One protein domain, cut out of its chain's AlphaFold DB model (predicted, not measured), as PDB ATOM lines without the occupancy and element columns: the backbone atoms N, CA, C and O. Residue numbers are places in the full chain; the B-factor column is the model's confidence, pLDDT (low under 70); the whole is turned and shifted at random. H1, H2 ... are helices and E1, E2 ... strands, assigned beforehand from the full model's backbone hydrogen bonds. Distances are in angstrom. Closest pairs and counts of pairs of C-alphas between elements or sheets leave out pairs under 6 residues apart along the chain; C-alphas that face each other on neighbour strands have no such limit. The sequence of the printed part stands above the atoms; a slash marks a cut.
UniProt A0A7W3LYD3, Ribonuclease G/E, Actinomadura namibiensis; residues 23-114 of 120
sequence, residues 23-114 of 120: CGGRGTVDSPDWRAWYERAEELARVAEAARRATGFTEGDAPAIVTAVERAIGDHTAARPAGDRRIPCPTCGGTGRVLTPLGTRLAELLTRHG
ATOM      1  N   CYS A  23     222.112 166.471 217.945       96.56
ATOM      2  CA  CYS A  23     222.936 167.472 218.636       96.56
ATOM      3  C   CYS A  23     223.002 168.825 217.914       96.56
ATOM      4  O   CYS A  23     223.683 169.734 218.388       96.56
ATOM      5  N   GLY A  24     222.338 168.966 216.764       95.81
ATOM      6  CA  GLY A  24     222.392 170.159 215.916       95.81
ATOM      7  C   GLY A  24     223.816 170.554 215.520       95.81
ATOM      8  O   GLY A  24     224.145 171.736 215.543       95.81
ATOM      9  N   GLY A  25     224.694 169.580 215.266       96.06
ATOM     10  CA  GLY A  25     226.085 169.841 214.872       96.06
ATOM     11  C   GLY A  25     227.072 170.099 216.009       96.06
ATOM     12  O   GLY A  25     228.268 170.184 215.759       96.06
ATOM     13  N   ARG A  26     226.621 170.182 217.267       96.44
ATOM     14  CA  ARG A  26     227.503 170.504 218.408       96.44
ATOM     15  C   ARG A  26     228.419 169.362 218.843       96.44
ATOM     16  O   ARG A  26     229.287 169.574 219.683       96.44
ATOM     17  N   GLY A  27     228.142 168.138 218.396       96.38
ATOM     18  CA  GLY A  27     228.839 166.934 218.850       96.38
ATOM     19  C   GLY A  27     228.514 166.522 220.286       96.38
ATOM     20  O   GLY A  27     228.853 165.422 220.695       96.38
ATOM     21  N   THR A  28     227.794 167.337 221.053       97.31
ATOM     22  CA  THR A  28     227.452 167.057 222.449       97.31
ATOM     23  C   THR A  28     225.961 167.227 222.703       97.31
ATOM     24  O   THR A  28     225.284 168.027 222.048       97.31
ATOM     25  N   VAL A  29     225.452 166.455 223.658       96.62
ATOM     26  CA  VAL A  29     224.078 166.529 224.169       96.62
ATOM     27  C   VAL A  29     224.106 166.635 225.687       96.62
ATOM     28  O   VAL A  29     225.101 166.273 226.318       96.62
ATOM     29  N   ASP A  30     223.026 167.135 226.276       95.25
ATOM     30  CA  ASP A  30     222.910 167.172 227.730       95.25
ATOM     31  C   ASP A  30     222.794 165.747 228.280       95.25
ATOM     32  O   ASP A  30     222.048 164.914 227.752       95.25
ATOM     33  N   SER A  31     223.550 165.471 229.341       95.88
ATOM     34  CA  SER A  31     223.529 164.171 230.003       95.88
ATOM     35  C   SER A  31     222.114 163.866 230.511       95.88
ATOM     36  O   SER A  31     221.480 164.737 231.117       95.88
ATOM     37  N   PRO A  32     221.593 162.647 230.282       94.56
ATOM     38  CA  PRO A  32     220.260 162.268 230.739       94.56
ATOM     39  C   PRO A  32     220.130 162.366 232.264       94.56
ATOM     40  O   PRO A  32     219.112 162.865 232.738       94.56
ATOM     41  N   ASP A  33     221.173 161.997 233.009       96.00
ATOM     42  CA  ASP A  33     221.194 162.082 234.473       96.00
ATOM     43  C   ASP A  33     221.127 163.535 234.938       96.00
ATOM     44  O   ASP A  33     220.397 163.884 235.865       96.00
ATOM     45  N   TRP A  34     221.856 164.409 234.247       96.50
ATOM     46  CA  TRP A  34     221.842 165.838 234.513       96.50
ATOM     47  C   TRP A  34     220.497 166.485 234.190       96.50
ATOM     48  O   TRP A  34     220.024 167.298 234.983       96.50
ATOM     49  N   ARG A  35     219.851 166.106 233.081       95.38
ATOM     50  CA  ARG A  35     218.489 166.566 232.762       95.38
ATOM     51  C   ARG A  35     217.494 166.119 233.827       95.38
ATOM     52  O   ARG A  35     216.774 166.959 234.354       95.38
ATOM     53  N   ALA A  36     217.511 164.837 234.195       95.94
ATOM     54  CA  ALA A  36     216.631 164.297 235.229       95.94
ATOM     55  C   ALA A  36     216.847 164.990 236.584       95.94
ATOM     56  O   ALA A  36     215.890 165.291 237.299       95.94
ATOM     57  N   TRP A  37     218.102 165.302 236.925       96.81
ATOM     58  CA  TRP A  37     218.413 166.056 238.133       96.81
ATOM     59  C   TRP A  37     217.815 167.469 238.094       96.81
ATOM     60  O   TRP A  37     217.161 167.866 239.053       96.81
ATOM     61  N   TYR A  38     217.956 168.205 236.985       95.94
ATOM     62  CA  TYR A  38     217.357 169.539 236.847       95.94
ATOM     63  C   TYR A  38     215.826 169.512 236.876       95.94
ATOM     64  O   TYR A  38     215.223 170.327 237.570       95.94
ATOM     65  N   GLU A  39     215.195 168.557 236.191       96.50
ATOM     66  CA  GLU A  39     213.738 168.377 236.218       96.50
ATOM     67  C   GLU A  39     213.238 168.167 237.657       96.50
ATOM     68  O   GLU A  39     212.267 168.797 238.093       96.50
ATOM     69  N   ARG A  40     213.950 167.344 238.438       96.44
ATOM     70  CA  ARG A  40     213.634 167.123 239.850       96.44
ATOM     71  C   ARG A  40     213.899 168.358 240.714       96.44
ATOM     72  O   ARG A  40     213.098 168.648 241.605       96.44
ATOM     73  N   ALA A  41     214.974 169.101 240.452       95.81
ATOM     74  CA  ALA A  41     215.279 170.346 241.152       95.81
ATOM     75  C   ALA A  41     214.161 171.385 240.958       95.81
ATOM     76  O   ALA A  41     213.719 172.013 241.921       95.81
ATOM     77  N   GLU A  42     213.660 171.533 239.730       96.94
ATOM     78  CA  GLU A  42     212.542 172.428 239.426       96.94
ATOM     79  C   GLU A  42     211.252 172.003 240.132       96.94
ATOM     80  O   GLU A  42     210.500 172.844 240.629       96.94
ATOM     81  N   GLU A  43     210.983 170.699 240.200       96.31
ATOM     82  CA  GLU A  43     209.837 170.176 240.936       96.31
ATOM     83  C   GLU A  43     209.933 170.497 242.433       96.31
ATOM     84  O   GLU A  43     208.981 171.028 243.007       96.31
ATOM     85  N   LEU A  44     211.093 170.260 243.052       95.44
ATOM     86  CA  LEU A  44     211.333 170.595 244.457       95.44
ATOM     87  C   LEU A  44     211.206 172.099 244.718       95.44
ATOM     88  O   LEU A  44     210.626 172.493 245.731       95.44
ATOM     89  N   ALA A  45     211.664 172.946 243.793       92.75
ATOM     90  CA  ALA A  45     211.493 174.392 243.892       92.75
ATOM     91  C   ALA A  45     210.009 174.796 243.877       92.75
ATOM     92  O   ALA A  45     209.582 175.615 244.695       92.75
ATOM     93  N   ARG A  46     209.198 174.185 242.999       95.44
ATOM     94  CA  ARG A  46     207.741 174.406 242.960       95.44
ATOM     95  C   ARG A  46     207.056 173.950 244.251       95.44
ATOM     96  O   ARG A  46     206.189 174.664 244.755       95.44
ATOM     97  N   VAL A  47     207.456 172.803 244.803       93.38
ATOM     98  CA  VAL A  47     206.930 172.288 246.081       93.38
ATOM     99  C   VAL A  47     207.290 173.219 247.237       93.38
ATOM    100  O   VAL A  47     206.419 173.556 248.037       93.38
ATOM    101  N   ALA A  48     208.535 173.690 247.305       89.19
ATOM    102  CA  ALA A  48     208.970 174.630 248.334       89.19
ATOM    103  C   ALA A  48     208.198 175.946 248.274       89.19
ATOM    104  O   ALA A  48     207.769 176.460 249.304       89.19
ATOM    105  N   GLU A  49     207.961 176.463 247.070       90.31
ATOM    106  CA  GLU A  49     207.165 177.670 246.893       90.31
ATOM    107  C   GLU A  49     205.701 177.468 247.301       90.31
ATOM    108  O   GLU A  49     205.100 178.328 247.942       90.31
ATOM    109  N   ALA A  50     205.113 176.315 246.977       89.94
ATOM    110  CA  ALA A  50     203.768 175.976 247.427       89.94
ATOM    111  C   ALA A  50     203.681 175.850 248.958       89.94
ATOM    112  O   ALA A  50     202.743 176.381 249.551       89.94
ATOM    113  N   ALA A  51     204.667 175.209 249.592       86.81
ATOM    114  CA  ALA A  51     204.736 175.077 251.043       86.81
ATOM    115  C   ALA A  51     204.825 176.450 251.722       86.81
ATOM    116  O   ALA A  51     204.011 176.741 252.595       86.81
ATOM    117  N   ARG A  52     205.724 177.329 251.254       83.31
ATOM    118  CA  ARG A  52     205.861 178.702 251.776       83.31
ATOM    119  C   ARG A  52     204.562 179.498 251.683       83.31
ATOM    120  O   ARG A  52     204.173 180.156 252.646       83.31
ATOM    121  N   ARG A  53     203.869 179.420 250.541       85.94
ATOM    122  CA  ARG A  53     202.575 180.096 250.354       85.94
ATOM    123  C   ARG A  53     201.495 179.557 251.289       85.94
ATOM    124  O   ARG A  53     200.713 180.343 251.811       85.94
ATOM    125  N   ALA A  54     201.453 178.244 251.510       83.56
ATOM    126  CA  ALA A  54     200.463 177.618 252.384       83.56
ATOM    127  C   ALA A  54     200.669 177.965 253.869       83.56
ATOM    128  O   ALA A  54     199.698 178.015 254.619       83.56
ATOM    129  N   THR A  55     201.910 178.216 254.293       78.38
ATOM    130  CA  THR A  55     202.248 178.492 255.699       78.38
ATOM    131  C   THR A  55     202.232 179.976 256.069       78.38
ATOM    132  O   THR A  55     202.434 180.303 257.231       78.38
ATOM    133  N   GLY A  56     201.995 180.882 255.115       68.56
ATOM    134  CA  GLY A  56     201.688 182.288 255.405       68.56
ATOM    135  C   GLY A  56     202.781 183.104 256.115       68.56
ATOM    136  O   GLY A  56     202.432 184.060 256.794       68.56
ATOM    137  N   PHE A  57     204.071 182.769 255.957       60.66
ATOM    138  CA  PHE A  57     205.211 183.486 256.569       60.66
ATOM    139  C   PHE A  57     205.081 183.708 258.095       60.66
ATOM    140  O   PHE A  57     205.078 184.839 258.571       60.66
ATOM    141  N   THR A  58     205.017 182.646 258.900       54.25
ATOM    142  CA  THR A  58     205.272 182.771 260.348       54.25
ATOM    143  C   THR A  58     206.734 182.441 260.642       54.25
ATOM    144  O   THR A  58     207.105 181.274 260.759       54.25
ATOM    145  N   GLU A  59     207.578 183.474 260.722       54.09
ATOM    146  CA  GLU A  59     208.924 183.361 261.295       54.09
ATOM    147  C   GLU A  59     208.812 182.979 262.779       54.09
ATOM    148  O   GLU A  59     208.161 183.674 263.559       54.09
ATOM    149  N   GLY A  60     209.429 181.861 263.164       56.31
ATOM    150  CA  GLY A  60     209.560 181.442 264.564       56.31
ATOM    151  C   GLY A  60     209.628 179.929 264.734       56.31
ATOM    152  O   GLY A  60     210.547 179.439 265.375       56.31
ATOM    153  N   ASP A  61     208.728 179.204 264.065       57.31
ATOM    154  CA  ASP A  61     208.689 177.740 264.001       57.31
ATOM    155  C   ASP A  61     208.314 177.352 262.571       57.31
ATOM    156  O   ASP A  61     207.136 177.355 262.202       57.31
ATOM    157  N   ALA A  62     209.310 177.075 261.724       59.19
ATOM    158  CA  ALA A  62     209.037 176.584 260.378       59.19
ATOM    159  C   ALA A  62     208.183 175.308 260.505       59.19
ATOM    160  O   ALA A  62     208.622 174.351 261.152       59.19
ATOM    161  N   PRO A  63     206.961 175.264 259.937       71.31
ATOM    162  CA  PRO A  63     206.118 174.083 260.042       71.31
ATOM    163  C   PRO A  63     206.884 172.857 259.550       71.31
ATOM    164  O   PRO A  63     207.628 172.961 258.578       71.31
ATOM    165  N   ALA A  64     206.680 171.688 260.169       81.06
ATOM    166  CA  ALA A  64     207.436 170.464 259.866       81.06
ATOM    167  C   ALA A  64     207.522 170.135 258.357       81.06
ATOM    168  O   ALA A  64     208.496 169.544 257.896       81.06
ATOM    169  N   ILE A  65     206.521 170.563 257.580       81.19
ATOM    170  CA  ILE A  65     206.483 170.466 256.117       81.19
ATOM    171  C   ILE A  65     207.591 171.302 255.456       81.19
ATOM    172  O   ILE A  65     208.274 170.794 254.573       81.19
ATOM    173  N   VAL A  66     207.801 172.552 255.875       82.75
ATOM    174  CA  VAL A  66     208.863 173.424 255.342       82.75
ATOM    175  C   VAL A  66     210.233 172.812 255.627       82.75
ATOM    176  O   VAL A  66     211.018 172.642 254.699       82.75
ATOM    177  N   THR A  67     210.479 172.357 256.858       85.88
ATOM    178  CA  THR A  67     211.735 171.681 257.224       85.88
ATOM    179  C   THR A  67     211.960 170.393 256.429       85.88
ATOM    180  O   THR A  67     213.075 170.119 255.985       85.88
ATOM    181  N   ALA A  68     210.912 169.592 256.211       89.44
ATOM    182  CA  ALA A  68     211.010 168.384 255.396       89.44
ATOM    183  C   ALA A  68     211.355 168.706 253.933       89.44
ATOM    184  O   ALA A  68     212.167 168.008 253.325       89.44
ATOM    185  N   VAL A  69     210.782 169.777 253.377       89.62
ATOM    186  CA  VAL A  69     211.082 170.229 252.013       89.62
ATOM    187  C   VAL A  69     212.507 170.770 251.905       89.62
ATOM    188  O   VAL A  69     213.219 170.415 250.969       89.62
ATOM    189  N   GLU A  70     212.965 171.572 252.866       88.81
ATOM    190  CA  GLU A  70     214.346 172.067 252.908       88.81
ATOM    191  C   GLU A  70     215.357 170.923 252.995       88.81
ATOM    192  O   GLU A  70     216.343 170.908 252.257       88.81
ATOM    193  N   ARG A  71     215.078 169.911 253.825       92.12
ATOM    194  CA  ARG A  71     215.895 168.697 253.890       92.12
ATOM    195  C   ARG A  71     215.926 167.967 252.551       92.12
ATOM    196  O   ARG A  71     217.006 167.623 252.085       92.12
ATOM    197  N   ALA A  72     214.774 167.782 251.905       94.62
ATOM    198  CA  ALA A  72     214.704 167.130 250.598       94.62
ATOM    199  C   ALA A  72     215.496 167.891 249.518       94.62
ATOM    200  O   ALA A  72     216.126 167.266 248.666       94.62
ATOM    201  N   ILE A  73     215.509 169.229 249.565       93.44
ATOM    202  CA  ILE A  73     216.346 170.061 248.687       93.44
ATOM    203  C   ILE A  73     217.833 169.845 248.987       93.44
ATOM    204  O   ILE A  73     218.625 169.688 248.055       93.44
ATOM    205  N   GLY A  74     218.215 169.815 250.266       95.06
ATOM    206  CA  GLY A  74     219.585 169.532 250.692       95.06
ATOM    207  C   GLY A  74     220.069 168.166 250.200       95.06
ATOM    208  O   GLY A  74     221.107 168.081 249.542       95.06
ATOM    209  N   ASP A  75     219.270 167.123 250.424       96.94
ATOM    210  CA  ASP A  75     219.560 165.753 249.990       96.94
ATOM    211  C   ASP A  75     219.663 165.665 248.458       96.94
ATOM    212  O   ASP A  75     220.597 165.068 247.922       96.94
ATOM    213  N   HIS A  76     218.757 166.323 247.728       96.50
ATOM    214  CA  HIS A  76     218.801 166.376 246.266       96.50
ATOM    215  C   HIS A  76     220.046 167.101 245.736       96.50
ATOM    216  O   HIS A  76     220.651 166.670 244.752       96.50
ATOM    217  N   THR A  77     220.455 168.182 246.405       94.69
ATOM    218  CA  THR A  77     221.665 168.935 246.054       94.69
ATOM    219  C   THR A  77     222.922 168.099 246.278       94.69
ATOM    220  O   THR A  77     223.825 168.111 245.441       94.69
ATOM    221  N   ALA A  78     222.966 167.333 247.371       96.06
ATOM    222  CA  ALA A  78     224.049 166.396 247.649       96.06
ATOM    223  C   ALA A  78     224.086 165.233 246.640       96.06
ATOM    224  O   ALA A  78     225.164 164.796 246.249       96.06
ATOM    225  N   ALA A  79     222.922 164.783 246.161       95.31
ATOM    226  CA  ALA A  79     222.769 163.723 245.162       95.31
ATOM    227  C   ALA A  79     222.973 164.193 243.705       95.31
ATOM    228  O   ALA A  79     222.461 163.579 242.766       95.31
ATOM    229  N   ARG A  80     223.701 165.293 243.495       95.06
ATOM    230  CA  ARG A  80     224.080 165.782 242.164       95.06
ATOM    231  C   ARG A  80     224.787 164.673 241.359       95.06
ATOM    232  O   ARG A  80     225.691 164.038 241.903       95.06
ATOM    233  N   PRO A  81     224.456 164.482 240.063       96.31
ATOM    234  CA  PRO A  81     225.120 163.494 239.226       96.31
ATOM    235  C   PRO A  81     226.632 163.696 239.182       96.31
ATOM    236  O   PRO A  81     227.129 164.825 239.062       96.31
ATOM    237  N   ALA A  82     227.356 162.581 239.243       89.69
ATOM    238  CA  ALA A  82     228.776 162.546 238.944       89.69
ATOM    239  C   ALA A  82     228.981 162.572 237.420       89.69
ATOM    240  O   ALA A  82     228.230 161.948 236.674       89.69
ATOM    241  N   GLY A  83     230.007 163.286 236.961       91.12
ATOM    242  CA  GLY A  83     230.341 163.395 235.541       91.12
ATOM    243  C   GLY A  83     229.791 164.644 234.851       91.12
ATOM    244  O   GLY A  83     229.197 165.538 235.466       91.12
ATOM    245  N   ASP A  84     230.048 164.715 233.548       94.31
ATOM    246  CA  ASP A  84     229.855 165.933 232.774       94.31
ATOM    247  C   ASP A  84     228.388 166.206 232.447       94.31
ATOM    248  O   ASP A  84     227.604 165.324 232.096       94.31
ATOM    249  N   ARG A  85     228.030 167.492 232.505       94.38
ATOM    250  CA  ARG A  85     226.701 167.982 232.108       94.38
ATOM    251  C   ARG A  85     226.412 167.753 230.635       94.38
ATOM    252  O   ARG A  85     225.261 167.558 230.263       94.38
ATOM    253  N   ARG A  86     227.456 167.796 229.811       96.06
ATOM    254  CA  ARG A  86     227.395 167.525 228.380       96.06
ATOM    255  C   ARG A  86     228.245 166.314 228.078       96.06
ATOM    256  O   ARG A  86     229.412 166.281 228.448       96.06
ATOM    257  N   ILE A  87     227.657 165.363 227.376       96.31
ATOM    258  CA  ILE A  87     228.324 164.140 226.947       96.31
ATOM    259  C   ILE A  87     228.437 164.127 225.423       96.31
ATOM    260  O   ILE A  87     227.649 164.806 224.747       96.31
ATOM    261  N   PRO A  88     229.396 163.371 224.857       96.94
ATOM    262  CA  PRO A  88     229.434 163.132 223.422       96.94
ATOM    263  C   PRO A  88     228.080 162.617 222.937       96.94
ATOM    264  O   PRO A  88     227.472 161.737 223.545       96.94
ATOM    265  N   CYS A  89     227.591 163.186 221.842       96.38
ATOM    266  CA  CYS A  89     226.344 162.754 221.236       96.38
ATOM    267  C   CYS A  89     226.493 161.294 220.780       96.38
ATOM    268  O   CYS A  89     227.357 161.027 219.940       96.38
ATOM    269  N   PRO A  90     225.661 160.359 221.270       94.12
ATOM    270  CA  PRO A  90     225.801 158.942 220.940       94.12
ATOM    271  C   PRO A  90     225.511 158.660 219.461       94.12
ATOM    272  O   PRO A  90     226.063 157.726 218.894       94.12
ATOM    273  N   THR A  91     224.694 159.495 218.810       94.56
ATOM    274  CA  THR A  91     224.332 159.342 217.394       94.56
ATOM    275  C   THR A  91     225.494 159.644 216.450       94.56
ATOM    276  O   THR A  91     225.645 158.973 215.438       94.56
ATOM    277  N   CYS A  92     226.304 160.664 216.751       95.00
ATOM    278  CA  CYS A  92     227.436 161.066 215.906       95.00
ATOM    279  C   CYS A  92     228.806 160.795 216.541       95.00
ATOM    280  O   CYS A  92     229.827 161.228 216.005       95.00
ATOM    281  N   GLY A  93     228.838 160.138 217.702       93.12
ATOM    282  CA  GLY A  93     230.063 159.827 218.435       93.12
ATOM    283  C   GLY A  93     230.898 161.055 218.804       93.12
ATOM    284  O   GLY A  93     232.119 160.975 218.810       93.12
ATOM    285  N   GLY A  94     230.277 162.213 219.048       95.12
ATOM    286  CA  GLY A  94     231.020 163.436 219.384       95.12
ATOM    287  C   GLY A  94     231.363 164.357 218.210       95.12
ATOM    288  O   GLY A  94     231.745 165.500 218.432       95.12
ATOM    289  N   THR A  95     231.205 163.906 216.963       93.69
ATOM    290  CA  THR A  95     231.712 164.641 215.784       93.69
ATOM    291  C   THR A  95     230.810 165.785 215.317       93.69
ATOM    292  O   THR A  95     231.245 166.673 214.593       93.69
ATOM    293  N   GLY A  96     229.527 165.752 215.687       96.06
ATOM    294  CA  GLY A  96     228.512 166.686 215.184       96.06
ATOM    295  C   GLY A  96     227.995 166.362 213.777       96.06
ATOM    296  O   GLY A  96     227.008 166.957 213.348       96.06
ATOM    297  N   ARG A  97     228.583 165.381 213.089       95.62
ATOM    298  CA  ARG A  97     228.250 164.991 211.714       95.62
ATOM    299  C   ARG A  97     227.809 163.530 211.662       95.62
ATOM    300  O   ARG A  97     228.245 162.715 212.469       95.62
ATOM    301  N   VAL A  98     226.929 163.187 210.734       96.06
ATOM    302  CA  VAL A  98     226.550 161.795 210.448       96.06
ATOM    303  C   VAL A  98     226.700 161.541 208.958       96.06
ATOM    304  O   VAL A  98     226.479 162.446 208.162       96.06
ATOM    305  N   LEU A  99     227.077 160.323 208.574       95.88
ATOM    306  CA  LEU A  99     227.180 159.981 207.159       95.88
ATOM    307  C   LEU A  99     225.791 159.987 206.512       95.88
ATOM    308  O   LEU A  99     224.845 159.409 207.051       95.88
ATOM    309  N   THR A 100     225.697 160.591 205.333       95.88
ATOM    310  CA  THR A 100     224.560 160.399 204.428       95.88
ATOM    311  C   THR A 100     224.586 158.969 203.873       95.88
ATOM    312  O   THR A 100     225.612 158.287 203.963       95.88
ATOM    313  N   PRO A 101     223.520 158.493 203.200       96.25
ATOM    314  CA  PRO A 101     223.567 157.205 202.505       96.25
ATOM    315  C   PRO A 101     224.720 157.094 201.492       96.25
ATOM    316  O   PRO A 101     225.270 156.010 201.293       96.25
ATOM    317  N   LEU A 102     225.108 158.207 200.854       96.12
ATOM    318  CA  LEU A 102     226.271 158.252 199.968       96.12
ATOM    319  C   LEU A 102     227.577 158.139 200.767       96.12
ATOM    320  O   LEU A 102     228.445 157.348 200.398       96.12
ATOM    321  N   GLY A 103     227.681 158.868 201.882       95.38
ATOM    322  CA  GLY A 103     228.789 158.769 202.830       95.38
ATOM    323  C   GLY A 103     229.005 157.345 203.340       95.38
ATOM    324  O   GLY A 103     230.133 156.854 203.333       95.38
ATOM    325  N   THR A 104     227.930 156.640 203.698       95.25
ATOM    326  CA  THR A 104     227.984 155.235 204.126       95.25
ATOM    327  C   THR A 104     228.535 154.335 203.022       95.25
ATOM    328  O   THR A 104     229.473 153.581 203.266       95.25
ATOM    329  N   ARG A 105     228.030 154.456 201.786       95.56
ATOM    330  CA  ARG A 105     228.528 153.665 200.645       95.56
ATOM    331  C   ARG A 105     230.004 153.927 200.351       95.56
ATOM    332  O   ARG A 105     230.736 153.002 200.004       95.56
ATOM    333  N   LEU A 106     230.448 155.178 200.479       94.38
ATOM    334  CA  LEU A 106     231.857 155.523 200.313       94.38
ATOM    335  C   LEU A 106     232.710 154.899 201.424       94.38
ATOM    336  O   LEU A 106     233.737 154.293 201.127       94.38
ATOM    337  N   ALA A 107     232.272 154.990 202.681       92.25
ATOM    338  CA  ALA A 107     232.964 154.374 203.810       92.25
ATOM    339  C   ALA A 107     233.073 152.844 203.654       92.25
ATOM    340  O   ALA A 107     234.134 152.271 203.907       92.25
ATOM    341  N   GLU A 108     232.021 152.181 203.166       94.62
ATOM    342  CA  GLU A 108     232.040 150.750 202.837       94.62
ATOM    343  C   GLU A 108     233.032 150.429 201.711       94.62
ATOM    344  O   GLU A 108     233.781 149.454 201.797       94.62
ATOM    345  N   LEU A 109     233.075 151.246 200.654       95.69
ATOM    346  CA  LEU A 109     234.037 151.084 199.564       95.69
ATOM    347  C   LEU A 109     235.476 151.207 200.071       95.69
ATOM    348  O   LEU A 109     236.286 150.327 199.795       95.69
ATOM    349  N   LEU A 110     235.768 152.246 200.849       94.25
ATOM    350  CA  LEU A 110     237.076 152.462 201.468       94.25
ATOM    351  C   LEU A 110     237.481 151.275 202.352       94.25
ATOM    352  O   LEU A 110     238.571 150.726 202.190       94.25
ATOM    353  N   THR A 111     236.560 150.806 203.195       94.00
ATOM    354  CA  THR A 111     236.765 149.645 204.073       94.00
ATOM    355  C   THR A 111     237.120 148.385 203.282       94.00
ATOM    356  O   THR A 111     238.063 147.681 203.636       94.00
ATOM    357  N   ARG A 112     236.425 148.108 202.167       95.19
ATOM    358  CA  ARG A 112     236.727 146.951 201.297       95.19
ATOM    359  C   ARG A 112     238.122 146.999 200.676       95.19
ATOM    360  O   ARG A 112     238.653 145.955 200.312       95.19
ATOM    361  N   HIS A 113     238.704 148.188 200.558       95.81
ATOM    362  CA  HIS A 113     240.053 148.394 200.036       95.81
ATOM    363  C   HIS A 113     241.106 148.580 201.141       95.81
ATOM    364  O   HIS A 113     242.234 148.964 200.842       95.81
ATOM    365  N   GLY A 114     240.766 148.275 202.400       92.94
ATOM    366  CA  GLY A 114     241.697 148.291 203.531       92.94
ATOM    367  C   GLY A 114     241.895 149.663 204.176       92.94
ATOM    368  O   GLY A 114     242.754 149.811 205.043       92.94
TER     369      GLY A 114
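Overview. This is residues 23 to 114 of the 120 residues of the protein "Ribonuclease G/E" of Actinomadura namibiensis (UniProt A0A7W3LYD3). The model is a long rod: a helical hairpin of H1 and H2, with a small two-stranded hookup of E1 and E2 beyond its open end, and then a thin tail of E3 and H3 reaching away from the hairpin. The turn at residues 56 to 61 sticks out at one end, and most of H3 stands free at the other. The printed part has 92 residues, with three named helices and three named strands in the order E1, H1, H2, E2, E3, H3; E1 and E2 form one antiparallel sheet of two strands. The class is mostly helix, and the whole is extended, with a radius of gyration of the C-alphas of 23.4 A and spans of 78 by 21 by 14 A.

Arrangement. E1, residues 28 to 30, and E2, residues 86 to 88, are antiparallel neighbours, their directions at 138 degrees. N 29 and O 87 are 3.0 A apart and N 87 and O 29 are 2.9 A apart, both within hydrogen-bond range. A tight link joins E1 to H1, residues 32 to 55. H1 and E2 are apart, but only just, with their closest C-alphas 8.4 A apart. With residues 41 to 52 alone, H1 touches H2, residues 64 to 78; the closest C-alphas are those of Ala 48 and Val 69, at 6.1 A. H1 and H2 run opposite ways at a shallow tilt of 19 degrees and form a helical hairpin. E3, residues 97 to 99, pairs with no named strand and is apart from E2. E3 and H3, residues 101 to 112, meet only through their link, and H3 touches no helix. In H1, H2 and H3 every O i to N i+4 pair is within hydrogen-bond range.

Along the chain. E1 begins at C-alpha 28 at (227.452, 167.057, 222.449). H1, 24 residues, is the longest helix, at 34.8 A from first to last C-alpha, and ends at C-alpha 55 at (202.248, 178.492, 255.699). H2 measures 21.0 A and H3 16.7 A. E1 is 7.0 A long, and E2 and E3 are 6.9 A each. H3 ends at C-alpha 112 at (236.727, 146.951, 201.297).

Size, cuts and confidence. The two C-alphas farthest apart are those of Gly 60 and His 113, at 78.7 A. The printed part has no cut, and no link is long; those from H1 to H2, H2 to E2 and E2 to E3 are short. The mean pLDDT of the printed part is 90.6, and residues 56 to 62 are under 70.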